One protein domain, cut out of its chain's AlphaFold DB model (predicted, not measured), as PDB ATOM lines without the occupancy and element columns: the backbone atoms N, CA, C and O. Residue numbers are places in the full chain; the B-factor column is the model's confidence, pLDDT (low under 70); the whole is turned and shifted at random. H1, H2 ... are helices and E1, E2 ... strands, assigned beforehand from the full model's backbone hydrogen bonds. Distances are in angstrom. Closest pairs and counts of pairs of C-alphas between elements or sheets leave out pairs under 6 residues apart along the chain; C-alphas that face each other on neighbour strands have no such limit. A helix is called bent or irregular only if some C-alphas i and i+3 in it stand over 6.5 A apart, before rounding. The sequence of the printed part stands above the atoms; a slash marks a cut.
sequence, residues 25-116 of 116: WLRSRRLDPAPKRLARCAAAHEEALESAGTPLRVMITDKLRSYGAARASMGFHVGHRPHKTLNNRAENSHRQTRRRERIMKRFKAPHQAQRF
ATOM      1  N   TRP A  25     114.887 121.791 142.780       46.09
ATOM      2  CA  TRP A  25     114.629 120.606 141.960       46.09
ATOM      3  C   TRP A  25     115.882 119.768 141.651       46.09
ATOM      4  O   TRP A  25     115.766 118.605 141.258       46.09
ATOM      5  N   LEU A  26     117.094 120.276 141.922       46.25
ATOM      6  CA  LEU A  26     118.338 119.497 141.852       46.25
ATOM      7  C   LEU A  26     118.320 118.269 142.791       46.25
ATOM      8  O   LEU A  26     119.102 117.332 142.602       46.25
ATOM      9  N   ARG A  27     117.446 118.259 143.809       43.16
ATOM     10  CA  ARG A  27     117.238 117.125 144.730       43.16
ATOM     11  C   ARG A  27     116.403 115.995 144.116       43.16
ATOM     12  O   ARG A  27     116.588 114.843 144.508       43.16
ATOM     13  N   SER A  28     115.583 116.292 143.108       46.06
ATOM     14  CA  SER A  28     114.691 115.340 142.426       46.06
ATOM     15  C   SER A  28     115.406 114.446 141.397       46.06
ATOM     16  O   SER A  28     114.798 113.543 140.829       46.06
ATOM     17  N   ARG A  29     116.726 114.635 141.210       47.03
ATOM     18  CA  ARG A  29     117.621 113.935 140.257       47.03
ATOM     19  C   ARG A  29     117.536 112.401 140.227       47.03
ATOM     20  O   ARG A  29     118.048 111.803 139.284       47.03
ATOM     21  N   ARG A  30     116.965 111.752 141.248       51.62
ATOM     22  CA  ARG A  30     116.977 110.285 141.390       51.62
ATOM     23  C   ARG A  30     115.863 109.554 140.633       51.62
ATOM     24  O   ARG A  30     115.971 108.340 140.521       51.62
ATOM     25  N   LEU A  31     114.838 110.242 140.114       47.47
ATOM     26  CA  LEU A  31     113.608 109.569 139.652       47.47
ATOM     27  C   LEU A  31     113.239 109.772 138.168       47.47
ATOM     28  O   LEU A  31     112.363 109.079 137.668       47.47
ATOM     29  N   ASP A  32     113.901 110.663 137.426       56.25
ATOM     30  CA  ASP A  32     113.500 110.970 136.039       56.25
ATOM     31  C   ASP A  32     114.034 109.968 134.996       56.25
ATOM     32  O   ASP A  32     115.128 109.454 135.179       56.25
ATOM     33  N   PRO A  33     113.373 109.722 133.854       62.88
ATOM     34  CA  PRO A  33     113.972 109.055 132.693       62.88
ATOM     35  C   PRO A  33     115.204 109.807 132.154       62.88
ATOM     36  O   PRO A  33     115.237 111.040 132.164       62.88
ATOM     37  N   ALA A  34     116.203 109.081 131.637       63.84
ATOM     38  CA  ALA A  34     117.473 109.636 131.139       63.84
ATOM     39  C   ALA A  34     117.355 110.891 130.236       63.84
ATOM     40  O   ALA A  34     118.056 111.865 130.522       63.84
ATOM     41  N   PRO A  35     116.462 110.955 129.224       66.94
ATOM     42  CA  PRO A  35     116.336 112.149 128.379       66.94
ATOM     43  C   PRO A  35     115.809 113.374 129.143       66.94
ATOM     44  O   PRO A  35     116.310 114.482 128.961       66.94
ATOM     45  N   LYS A  36     114.869 113.181 130.079       69.00
ATOM     46  CA  LYS A  36     114.341 114.270 130.920       69.00
ATOM     47  C   LYS A  36     115.411 114.821 131.868       69.00
ATOM     48  O   LYS A  36     115.420 116.015 132.150       69.00
ATOM     49  N   ARG A  37     116.343 113.979 132.338       68.31
ATOM     50  CA  ARG A  37     117.480 114.421 133.169       68.31
ATOM     51  C   ARG A  37     118.441 115.319 132.395       68.31
ATOM     52  O   ARG A  37     118.868 116.334 132.934       68.31
ATOM     53  N   LEU A  38     118.782 114.949 131.159       71.69
ATOM     54  CA  LEU A  38     119.713 115.717 130.326       71.69
ATOM     55  C   LEU A  38     119.147 117.097 129.980       71.69
ATOM     56  O   LEU A  38     119.837 118.090 130.193       71.69
ATOM     57  N   ALA A  39     117.880 117.163 129.562       73.50
ATOM     58  CA  ALA A  39     117.202 118.425 129.255       73.50
ATOM     59  C   ALA A  39     117.165 119.376 130.463       73.50
ATOM     60  O   ALA A  39     117.504 120.550 130.351       73.50
ATOM     61  N   ARG A  40     116.838 118.860 131.654       71.19
ATOM     62  CA  ARG A  40     116.871 119.668 132.880       71.19
ATOM     63  C   ARG A  40     118.287 120.134 133.223       71.19
ATOM     64  O   ARG A  40     118.469 121.281 133.606       71.19
ATOM     65  N   CYS A  41     119.300 119.274 133.101       69.12
ATOM     66  CA  CYS A  41     120.688 119.673 133.351       69.12
ATOM     67  C   CYS A  41     121.173 120.759 132.375       69.12
ATOM     68  O   CYS A  41     121.925 121.636 132.800       69.12
ATOM     69  N   ALA A  42     120.730 120.719 131.115       72.94
ATOM     70  CA  ALA A  42     120.970 121.781 130.142       72.94
ATOM     71  C   ALA A  42     120.300 123.097 130.572       72.94
ATOM     72  O   ALA A  42     120.984 124.110 130.686       72.94
ATOM     73  N   ALA A  43     119.023 123.053 130.960       75.69
ATOM     74  CA  ALA A  43     118.298 124.225 131.458       75.69
ATOM     75  C   ALA A  43     118.937 124.834 132.723       75.69
ATOM     76  O   ALA A  43     119.114 126.042 132.808       75.69
ATOM     77  N   ALA A  44     119.378 124.012 133.683       72.06
ATOM     78  CA  ALA A  44     120.111 124.504 134.859       72.06
ATOM     79  C   ALA A  44     121.432 125.189 134.498       72.06
ATOM     80  O   ALA A  44     121.902 126.058 135.231       72.06
ATOM     81  N   HIS A  45     122.081 124.751 133.420       71.00
ATOM     82  CA  HIS A  45     123.304 125.382 132.955       71.00
ATOM     83  C   HIS A  45     123.008 126.742 132.319       71.00
ATOM     84  O   HIS A  45     123.719 127.696 132.616       71.00
ATOM     85  N   GLU A  46     121.955 126.851 131.507       71.38
ATOM     86  CA  GLU A  46     121.485 128.126 130.942       71.38
ATOM     87  C   GLU A  46     121.070 129.114 132.038       71.38
ATOM     88  O   GLU A  46     121.592 130.222 132.089       71.38
ATOM     89  N   GLU A  47     120.266 128.678 133.006       74.44
ATOM     90  CA  GLU A  47     119.874 129.494 134.162       74.44
ATOM     91  C   GLU A  47     121.103 129.972 134.961       74.44
ATOM     92  O   GLU A  47     121.200 131.123 135.394       74.44
ATOM     93  N   ALA A  48     122.102 129.098 135.135       70.88
ATOM     94  CA  ALA A  48     123.348 129.471 135.791       70.88
ATOM     95  C   ALA A  48     124.131 130.522 134.986       70.88
ATOM     96  O   ALA A  48     124.682 131.448 135.587       70.88
ATOM     97  N   LEU A  49     124.166 130.411 133.652       70.31
ATOM     98  CA  LEU A  49     124.778 131.405 132.763       70.31
ATOM     99  C   LEU A  49     124.091 132.768 132.878       70.31
ATOM    100  O   LEU A  49     124.779 133.780 133.037       70.31
ATOM    101  N   GLU A  50     122.761 132.783 132.852       70.75
ATOM    102  CA  GLU A  50     121.948 133.993 132.994       70.75
ATOM    103  C   GLU A  50     122.189 134.664 134.349       70.75
ATOM    104  O   GLU A  50     122.510 135.853 134.412       70.75
ATOM    105  N   SER A  51     122.162 133.886 135.436       69.19
ATOM    106  CA  SER A  51     122.383 134.391 136.800       69.19
ATOM    107  C   SER A  51     123.774 134.998 137.029       69.19
ATOM    108  O   SER A  51     123.984 135.786 137.956       69.19
ATOM    109  N   ALA A  52     124.751 134.620 136.205       67.38
ATOM    110  CA  ALA A  52     126.122 135.092 136.318       67.38
ATOM    111  C   ALA A  52     126.406 136.356 135.504       67.38
ATOM    112  O   ALA A  52     127.473 136.954 135.679       67.38
ATOM    113  N   GLY A  53     125.495 136.749 134.607       67.38
ATOM    114  CA  GLY A  53     125.604 137.953 133.780       67.38
ATOM    115  C   GLY A  53     126.829 137.995 132.858       67.38
ATOM    116  O   GLY A  53     127.130 139.039 132.289       67.38
ATOM    117  N   THR A  54     127.579 136.891 132.734       63.41
ATOM    118  CA  THR A  54     128.810 136.799 131.937       63.41
ATOM    119  C   THR A  54     128.880 135.436 131.246       63.41
ATOM    120  O   THR A  54     128.744 134.416 131.927       63.41
ATOM    121  N   PRO A  55     129.157 135.371 129.929       61.91
ATOM    122  CA  PRO A  55     129.278 134.096 129.230       61.91
ATOM    123  C   PRO A  55     130.446 133.269 129.787       61.91
ATOM    124  O   PRO A  55     131.582 133.751 129.887       61.91
ATOM    125  N   LEU A  56     130.180 132.003 130.134       65.94
ATOM    126  CA  LEU A  56     131.218 131.062 130.561       65.94
ATOM    127  C   LEU A  56     132.174 130.789 129.404       65.94
ATOM    128  O   LEU A  56     131.819 130.159 128.412       65.94
ATOM    129  N   ARG A  57     133.428 131.209 129.564       75.81
ATOM    130  CA  ARG A  57     134.482 130.935 128.576       75.81
ATOM    131  C   ARG A  57     135.060 129.528 128.704       75.81
ATOM    132  O   ARG A  57     135.520 128.959 127.720       75.81
ATOM    133  N   VAL A  58     135.086 128.985 129.924       80.75
ATOM    134  CA  VAL A  58     135.689 127.684 130.237       80.75
ATOM    135  C   VAL A  58     134.904 126.995 131.352       80.75
ATOM    136  O   VAL A  58     134.701 127.583 132.413       80.75
ATOM    137  N   MET A  59     134.527 125.734 131.144       82.50
ATOM    138  CA  MET A  59     133.968 124.865 132.176       82.50
ATOM    139  C   MET A  59     135.099 124.164 132.933       82.50
ATOM    140  O   MET A  59     135.937 123.488 132.332       82.50
ATOM    141  N   ILE A  60     135.121 124.308 134.255       84.19
ATOM    142  CA  ILE A  60     136.106 123.669 135.132       84.19
ATOM    143  C   ILE A  60     135.393 122.579 135.923       84.19
ATOM    144  O   ILE A  60     134.396 122.854 136.583       84.19
ATOM    145  N   THR A  61     135.904 121.353 135.860       86.62
ATOM    146  CA  THR A  61     135.387 120.228 136.653       86.62
ATOM    147  C   THR A  61     136.530 119.496 137.344       86.62
ATOM    148  O   THR A  61     137.714 119.778 137.116       86.62
ATOM    149  N   ASP A  62     136.181 118.516 138.174       82.00
ATOM    150  CA  ASP A  62     137.140 117.513 138.619       82.00
ATOM    151  C   ASP A  62     137.637 116.644 137.437       82.00
ATOM    152  O   ASP A  62     137.235 116.810 136.281       82.00
ATOM    153  N   LYS A  63     138.572 115.735 137.729       82.25
ATOM    154  CA  LYS A  63     139.216 114.870 136.728       82.25
ATOM    155  C   LYS A  63     138.389 113.625 136.365       82.25
ATOM    156  O   LYS A  63     138.928 112.717 135.735       82.25
ATOM    157  N   LEU A  64     137.120 113.529 136.771       83.56
ATOM    158  CA  LEU A  64     136.317 112.338 136.497       83.56
ATOM    159  C   LEU A  64     135.851 112.311 135.034       83.56
ATOM    160  O   LEU A  64     135.294 113.277 134.511       83.56
ATOM    161  N   ARG A  65     136.023 111.153 134.379       78.56
ATOM    162  CA  ARG A  65     135.626 110.929 132.972       78.56
ATOM    163  C   ARG A  65     134.121 111.106 132.736       78.56
ATOM    164  O   ARG A  65     133.713 111.460 131.633       78.56
ATOM    165  N   SER A  66     133.309 110.912 133.773       80.69
ATOM    166  CA  SER A  66     131.856 111.097 133.739       80.69
ATOM    167  C   SER A  66     131.443 112.519 133.350       80.69
ATOM    168  O   SER A  66     130.443 112.679 132.655       80.69
ATOM    169  N   TYR A  67     132.215 113.546 133.717       79.75
ATOM    170  CA  TYR A  67     131.902 114.925 133.331       79.75
ATOM    171  C   TYR A  67     132.124 115.189 131.846       79.75
ATOM    172  O   TYR A  67     131.358 115.941 131.250       79.75
ATOM    173  N   GLY A  68     133.131 114.558 131.234       79.31
ATOM    174  CA  GLY A  68     133.356 114.647 129.791       79.31
ATOM    175  C   GLY A  68     132.198 114.036 129.000       79.31
ATOM    176  O   GLY A  68     131.684 114.667 128.080       79.31
ATOM    177  N   ALA A  69     131.732 112.856 129.422       81.94
ATOM    178  CA  ALA A  69     130.559 112.211 128.835       81.94
ATOM    179  C   ALA A  69     129.291 113.058 129.024       81.94
ATOM    180  O   ALA A  69     128.582 113.330 128.062       81.94
ATOM    181  N   ALA A  70     129.046 113.555 130.241       81.38
ATOM    182  CA  ALA A  70     127.884 114.391 130.531       81.38
ATOM    183  C   ALA A  70     127.891 115.693 129.714       81.38
ATOM    184  O   ALA A  70     126.855 116.095 129.194       81.38
ATOM    185  N   ARG A  71     129.055 116.331 129.556       80.12
ATOM    186  CA  ARG A  71     129.223 117.524 128.715       80.12
ATOM    187  C   ARG A  71     128.820 117.254 127.265       80.12
ATOM    188  O   ARG A  71     128.114 118.072 126.684       80.12
ATOM    189  N   ALA A  72     129.259 116.124 126.705       82.12
ATOM    190  CA  ALA A  72     128.902 115.720 125.348       82.12
ATOM    191  C   ALA A  72     127.395 115.453 125.226       82.12
ATOM    192  O   ALA A  72     126.755 115.965 124.315       82.12
ATOM    193  N   SER A  73     126.810 114.733 126.188       81.00
ATOM    194  CA  SER A  73     125.370 114.444 126.215       81.00
ATOM    195  C   SER A  73     124.489 115.685 126.401       81.00
ATOM    196  O   SER A  73     123.329 115.658 126.009       81.00
ATOM    197  N   MET A  74     125.013 116.753 127.011       77.19
ATOM    198  CA  MET A  74     124.305 118.024 127.207       77.19
ATOM    199  C   MET A  74     124.541 119.037 126.072       77.19
ATOM    200  O   MET A  74     123.975 120.122 126.119       77.19
ATOM    201  N   GLY A  75     125.367 118.719 125.067       78.12
ATOM    202  CA  GLY A  75     125.612 119.613 123.927       78.12
ATOM    203  C   GLY A  75     126.432 120.867 124.259       78.12
ATOM    204  O   GLY A  75     126.337 121.878 123.570       78.12
ATOM    205  N   PHE A  76     127.247 120.847 125.319       77.25
ATOM    206  CA  PHE A  76     128.013 122.034 125.713       77.25
ATOM    207  C   PHE A  76     129.316 122.184 124.915       77.25
ATOM    208  O   PHE A  76     130.309 121.479 125.143       77.25
ATOM    209  N   HIS A  77     129.357 123.198 124.049       75.62
ATOM    210  CA  HIS A  77     130.514 123.526 123.205       75.62
ATOM    211  C   HIS A  77     131.598 124.376 123.899       75.62
ATOM    212  O   HIS A  77     132.594 124.745 123.282       75.62
ATOM    213  N   VAL A  78     131.461 124.657 125.199       77.81
ATOM    214  CA  VAL A  78     132.423 125.468 125.964       77.81
ATOM    215  C   VAL A  78     133.716 124.686 126.225       77.81
ATOM    216  O   VAL A  78     133.677 123.490 126.523       77.81
ATOM    217  N   GLY A  79     134.875 125.354 126.146       81.12
ATOM    218  CA  GLY A  79     136.171 124.748 126.462       81.12
ATOM    219  C   GLY A  79     136.176 124.140 127.867       81.12
ATOM    220  O   GLY A  79     135.738 124.772 128.823       81.12
ATOM    221  N   HIS A  80     136.661 122.909 128.018       85.19
ATOM    222  CA  HIS A  80     136.619 122.174 129.286       85.19
ATOM    223  C   HIS A  80     138.021 121.969 129.844       85.19
ATOM    224  O   HIS A  80     138.930 121.570 129.118       85.19
ATOM    225  N   ARG A  81     138.202 122.251 131.136       83.88
ATOM    226  CA  ARG A  81     139.468 122.059 131.848       83.88
ATOM    227  C   ARG A  81     139.254 121.199 133.097       83.88
ATOM    228  O   ARG A  81     138.726 121.704 134.090       83.88
ATOM    229  N   PRO A  82     139.693 119.931 133.093       81.88
ATOM    230  CA  PRO A  82     139.687 119.105 134.294       81.88
ATOM    231  C   PRO A  82     140.842 119.519 135.217       81.88
ATOM    232  O   PRO A  82     142.013 119.276 134.918       81.88
ATOM    233  N   HIS A  83     140.545 120.162 136.351       82.62
ATOM    234  CA  HIS A  83     141.587 120.634 137.268       82.62
ATOM    235  C   HIS A  83     141.110 120.729 138.723       82.62
ATOM    236  O   HIS A  83     140.371 121.637 139.101       82.62
ATOM    237  N   LYS A  84     141.641 119.845 139.580       78.88
ATOM    238  CA  LYS A  84     141.255 119.713 140.996       78.88
ATOM    239  C   LYS A  84     141.324 121.040 141.759       78.88
ATOM    240  O   LYS A  84     140.321 121.498 142.288       78.88
ATOM    241  N   THR A  85     142.470 121.720 141.739       82.44
ATOM    242  CA  THR A  85     142.658 122.954 142.521       82.44
ATOM    243  C   THR A  85     141.769 124.109 142.056       82.44
ATOM    244  O   THR A  85     141.400 124.956 142.861       82.44
ATOM    245  N   LEU A  86     141.392 124.143 140.772       80.44
ATOM    246  CA  LEU A  86     140.521 125.195 140.243       80.44
ATOM    247  C   LEU A  86     139.054 124.906 140.595       80.44
ATOM    248  O   LEU A  86     138.284 125.836 140.821       80.44
ATOM    249  N   ASN A  87     138.692 123.626 140.730       85.19
ATOM    250  CA  ASN A  87     137.377 123.198 141.202       85.19
ATOM    251  C   ASN A  87     137.145 123.486 142.698       85.19
ATOM    252  O   ASN A  87     136.001 123.621 143.121       85.19
ATOM    253  N   ASN A  88     138.205 123.668 143.500       83.50
ATOM    254  CA  ASN A  88     138.089 123.952 144.938       83.50
ATOM    255  C   ASN A  88     137.186 125.158 145.247       83.50
ATOM    256  O   ASN A  88     136.542 125.189 146.289       83.50
ATOM    257  N   ARG A  89     137.104 126.159 144.357       80.69
ATOM    258  CA  ARG A  89     136.214 127.316 144.555       80.69
ATOM    259  C   ARG A  89     134.734 126.938 144.437       80.69
ATOM    260  O   ARG A  89     133.941 127.388 145.261       80.69
ATOM    261  N   ALA A  90     134.388 126.085 143.473       80.81
ATOM    262  CA  ALA A  90     133.047 125.515 143.337       80.81
ATOM    263  C   ALA A  90     132.729 124.521 144.470       80.81
ATOM    264  O   ALA A  90     131.596 124.415 144.928       80.81
ATOM    265  N   GLU A  91     133.729 123.811 144.991       82.00
ATOM    266  CA  GLU A  91     133.536 122.971 146.178       82.00
ATOM    267  C   GLU A  91     133.330 123.807 147.450       82.00
ATOM    268  O   GLU A  91     132.485 123.479 148.290       82.00
ATOM    269  N   ASN A  92     134.052 124.920 147.581       86.94
ATOM    270  CA  ASN A  92     133.952 125.814 148.727       86.94
ATOM    271  C   ASN A  92     132.620 126.566 148.778       86.94
ATOM    272  O   ASN A  92     132.084 126.737 149.875       86.94
ATOM    273  N   SER A  93     132.031 126.944 147.637       82.44
ATOM    274  CA  SER A  93     130.686 127.544 147.617       82.44
ATOM    275  C   SER A  93     129.626 126.603 148.200       82.44
ATOM    276  O   SER A  93     128.649 127.057 148.793       82.44
ATOM    277  N   HIS A  94     129.844 125.286 148.143       81.81
ATOM    278  CA  HIS A  94     128.941 124.308 148.749       81.81
ATOM    279  C   HIS A  94     129.106 124.150 150.264       81.81
ATOM    280  O   HIS A  94     128.265 123.500 150.889       81.81
ATOM    281  N   ARG A  95     130.155 124.704 150.887       89.12
ATOM    282  CA  ARG A  95     130.421 124.502 152.325       89.12
ATOM    283  C   ARG A  95     129.264 124.983 153.193       89.12
ATOM    284  O   ARG A  95     128.822 124.231 154.063       89.12
ATOM    285  N   GLN A  96     128.752 126.187 152.937       87.69
ATOM    286  CA  GLN A  96     127.666 126.757 153.733       87.69
ATOM    287  C   GLN A  96     126.376 125.954 153.560       87.69
ATOM    288  O   GLN A  96     125.737 125.584 154.544       87.69
ATOM    289  N   THR A  97     126.036 125.589 152.326       89.12
ATOM    290  CA  THR A  97     124.839 124.792 152.045       89.12
ATOM    291  C   THR A  97     124.930 123.402 152.668       89.12
ATOM    292  O   THR A  97     123.995 122.980 153.341       89.12
ATOM    293  N   ARG A  98     126.083 122.720 152.569       89.00
ATOM    294  CA  ARG A  98     126.317 121.428 153.242       89.00
ATOM    295  C   ARG A  98     126.220 121.547 154.759       89.00
ATOM    296  O   ARG A  98     125.722 120.630 155.407       89.00
ATOM    297  N   ARG A  99     126.704 122.650 155.343       92.12
ATOM    298  CA  ARG A  99     126.573 122.907 156.782       92.12
ATOM    299  C   ARG A  99     125.102 123.032 157.171       92.12
ATOM    300  O   ARG A  99     124.676 122.311 158.068       92.12
ATOM    301  N   ARG A 100     124.333 123.872 156.469       91.38
ATOM    302  CA  ARG A 100     122.891 124.036 156.723       91.38
ATOM    303  C   ARG A 100     122.145 122.711 156.565       91.38
ATOM    304  O   ARG A 100     121.421 122.317 157.467       91.38
ATOM    305  N   GLU A 101     122.396 121.967 155.488       92.00
ATOM    306  CA  GLU A 101     121.792 120.647 155.250       92.00
ATOM    307  C   GLU A 101     122.097 119.636 156.363       92.00
ATOM    308  O   GLU A 101     121.211 118.891 156.777       92.00
ATOM    309  N   ARG A 102     123.336 119.601 156.867       93.06
ATOM    310  CA  ARG A 102     123.705 118.712 157.981       93.06
ATOM    311  C   ARG A 102     123.023 119.097 159.287       93.06
ATOM    312  O   ARG A 102     122.672 118.198 160.042       93.06
ATOM    313  N   ILE A 103     122.870 120.393 159.556       92.12
ATOM    314  CA  ILE A 103     122.177 120.879 160.755       92.12
ATOM    315  C   ILE A 103     120.691 120.523 160.664       92.12
ATOM    316  O   ILE A 103     120.178 119.872 161.567       92.12
ATOM    317  N   MET A 104     120.046 120.824 159.533       91.25
ATOM    318  CA  MET A 104     118.628 120.523 159.314       91.25
ATOM    319  C   MET A 104     118.306 119.030 159.440       91.25
ATOM    320  O   MET A 104     117.295 118.664 160.028       91.25
ATOM    321  N   LYS A 105     119.192 118.144 158.965       91.88
ATOM    322  CA  LYS A 105     119.031 116.686 159.127       91.88
ATOM    323  C   LYS A 105     119.032 116.203 160.582       91.88
ATOM    324  O   LYS A 105     118.639 115.069 160.825       91.88
ATOM    325  N   ARG A 106     119.541 116.999 161.527       92.31
ATOM    326  CA  ARG A 106     119.672 116.622 162.945       92.31
ATOM    327  C   ARG A 106     118.531 117.144 163.814       92.31
ATOM    328  O   ARG A 106     118.538 116.868 165.012       92.31
ATOM    329  N   PHE A 107     117.580 117.889 163.249       93.44
ATOM    330  CA  PHE A 107     116.424 118.353 164.005       93.44
ATOM    331  C   PHE A 107     115.555 117.174 164.428       93.44
ATOM    332  O   PHE A 107     115.183 116.337 163.610       93.44
ATOM    333  N   LYS A 108     115.253 117.119 165.724       91.81
ATOM    334  CA  LYS A 108     114.393 116.091 166.325       91.81
ATOM    335  C   LYS A 108     112.978 116.597 166.585       91.81
ATOM    336  O   LYS A 108     112.081 115.794 166.800       91.81
ATOM    337  N   ALA A 109     112.786 117.915 166.580       92.69
ATOM    338  CA  ALA A 109     111.515 118.547 166.889       92.69
ATOM    339  C   ALA A 109     111.280 119.794 166.016       92.69
ATOM    340  O   ALA A 109     112.242 120.485 165.664       92.69
ATOM    341  N   PRO A 110     110.013 120.124 165.702       89.38
ATOM    342  CA  PRO A 110     109.670 121.212 164.783       89.38
ATOM    343  C   PRO A 110     110.129 122.595 165.269       89.38
ATOM    344  O   PRO A 110     110.567 123.410 164.463       89.38
ATOM    345  N   HIS A 111     110.139 122.842 166.584       92.81
ATOM    346  CA  HIS A 111     110.612 124.110 167.152       92.81
ATOM    347  C   HIS A 111     112.101 124.391 166.861       92.81
ATOM    348  O   HIS A 111     112.515 125.545 166.836       92.81
ATOM    349  N   GLN A 112     112.924 123.359 166.626       92.19
ATOM    350  CA  GLN A 112     114.343 123.530 166.287       92.19
ATOM    351  C   GLN A 112     114.523 124.056 164.861       92.19
ATOM    352  O   GLN A 112     115.422 124.855 164.618       92.19
ATOM    353  N   ALA A 113     113.648 123.637 163.942       89.38
ATOM    354  CA  ALA A 113     113.636 124.129 162.571       89.38
ATOM    355  C   ALA A 113     113.113 125.567 162.486       89.38
ATOM    356  O   ALA A 113     113.614 126.344 161.687       89.38
ATOM    357  N   GLN A 114     112.147 125.930 163.335       90.44
ATOM    358  CA  GLN A 114     111.591 127.287 163.382       90.44
ATOM    359  C   GLN A 114     112.587 128.336 163.902       90.44
ATOM    360  O   GLN A 114     112.467 129.508 163.567       90.44
ATOM    361  N   ARG A 115     113.567 127.932 164.726       86.31
ATOM    362  CA  ARG A 115     114.600 128.825 165.291       86.31
ATOM    363  C   ARG A 115     115.889 128.888 164.452       86.31
ATOM    364  O   ARG A 115     116.834 129.547 164.883       86.31
ATOM    365  N   PHE A 116     115.955 128.175 163.324       85.06
ATOM    366  CA  PHE A 116     117.135 128.051 162.456       85.06
ATOM    367  C   PHE A 116     117.049 128.937 161.211       85.06
ATOM    368  O   PHE A 116     118.105 129.480 160.807       85.06
TER     369      PHE A 116
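This is residues 25 to 116 of the 116 residues of the protein "Blr1968 protein" of Bradyrhizobium diazoefficiens (strain JCM 10833 / BCRC 13528 / IAM 13628 / NBRC 14792 / USDA 110) (UniProt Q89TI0). A small head of two short parallel strands, E1 and E2, with the crossover helix H3 between them along the chain, is the meeting place of two helical limbs: H2 leads toward it, and the bent helix H4 runs away from it as a long arm that makes much of the length. H5 is a short helical turn at the far end of that arm, and the short H1 folds back near H2; the frame is open, with few contacts between its parts. The printed part has 92 residues, with five named helices and two named strands that follow along the chain in the order H1, H2, E1, H3, E2, H4, H5; the class is mostly helix, with helices holding 58 and strands 8 of the 66 residues in named elements. It is loose, with a radius of gyration of the C-alphas of 16.6 A and spans of 48 by 33 by 28 A.

H1, residues 25 to 28, begins at C-alpha 25 at (114.629, 120.606, 141.960). H2, residues 34 to 52, is 27.4 A long. E1 is residues 58 to 61, with C-alpha 58 at (135.689, 127.684, 130.237). H3, residues 65 to 73, measures 12.8 A, and E2 is residues 79 to 82. H4, residues 84 to 104, was assigned as one helix by its hydrogen bonds but is bent, with C-alphas 93 and 96 6.9 A apart; its arms are H4a, residues 84 to 93, 14.7 A, and H4b, residues 96 to 104, 12.3 A. H5, residues 110 to 114, ends at C-alpha 114 at (111.591, 127.287, 163.382).

E1 and E2 are parallel at 25 degrees; N 59 and O 79 are within hydrogen-bond range at 2.8 A, as are N 81 and O 59 at 2.8 A. E1, H3 and E2 form a strand-helix-strand unit, two parallel neighbour strands with a helix between them along the chain, and its crossover is right-handed. H3 and E2 are near each other, with 7 pairs of C-alphas within 10 A. The closest C-alphas of E1 and H4a are those of Thr 61 and Asn 87, 5.8 A apart. H4a and H4b stand at a steep tilt of 52 degrees. H2 and H3 are close but not clearly touching, their closest C-alphas, Leu 38 and Ser 73, 7.1 A apart, and are about perpendicular at 90 degrees. H1 and H2 are near each other, with 6 pairs of C-alphas within 10 A. H4b and H5 are close but not clearly touching, with C-alphas of Met 104 and Ala 113 closest at 7.0 A. H2 and H4a are apart. In H2, H3, H4b and H5 every O i to N i+4 pair is within hydrogen-bond range; in H4a 4 of 6 are, and H1 is too short for such a pair.

The two C-alphas farthest apart are those of His 77 and His 111, 48.2 A. The printed part has no cut, ends at the chain's last residue, 116, and has tight links throughout. Residues 49 to 54, of which 49 to 52 belong to H2, and residues 92 to 99 of H4 stand free. The mean pLDDT of the printed part is 77.5; residues 25 to 37, 41 and 51 to 56 are under 70.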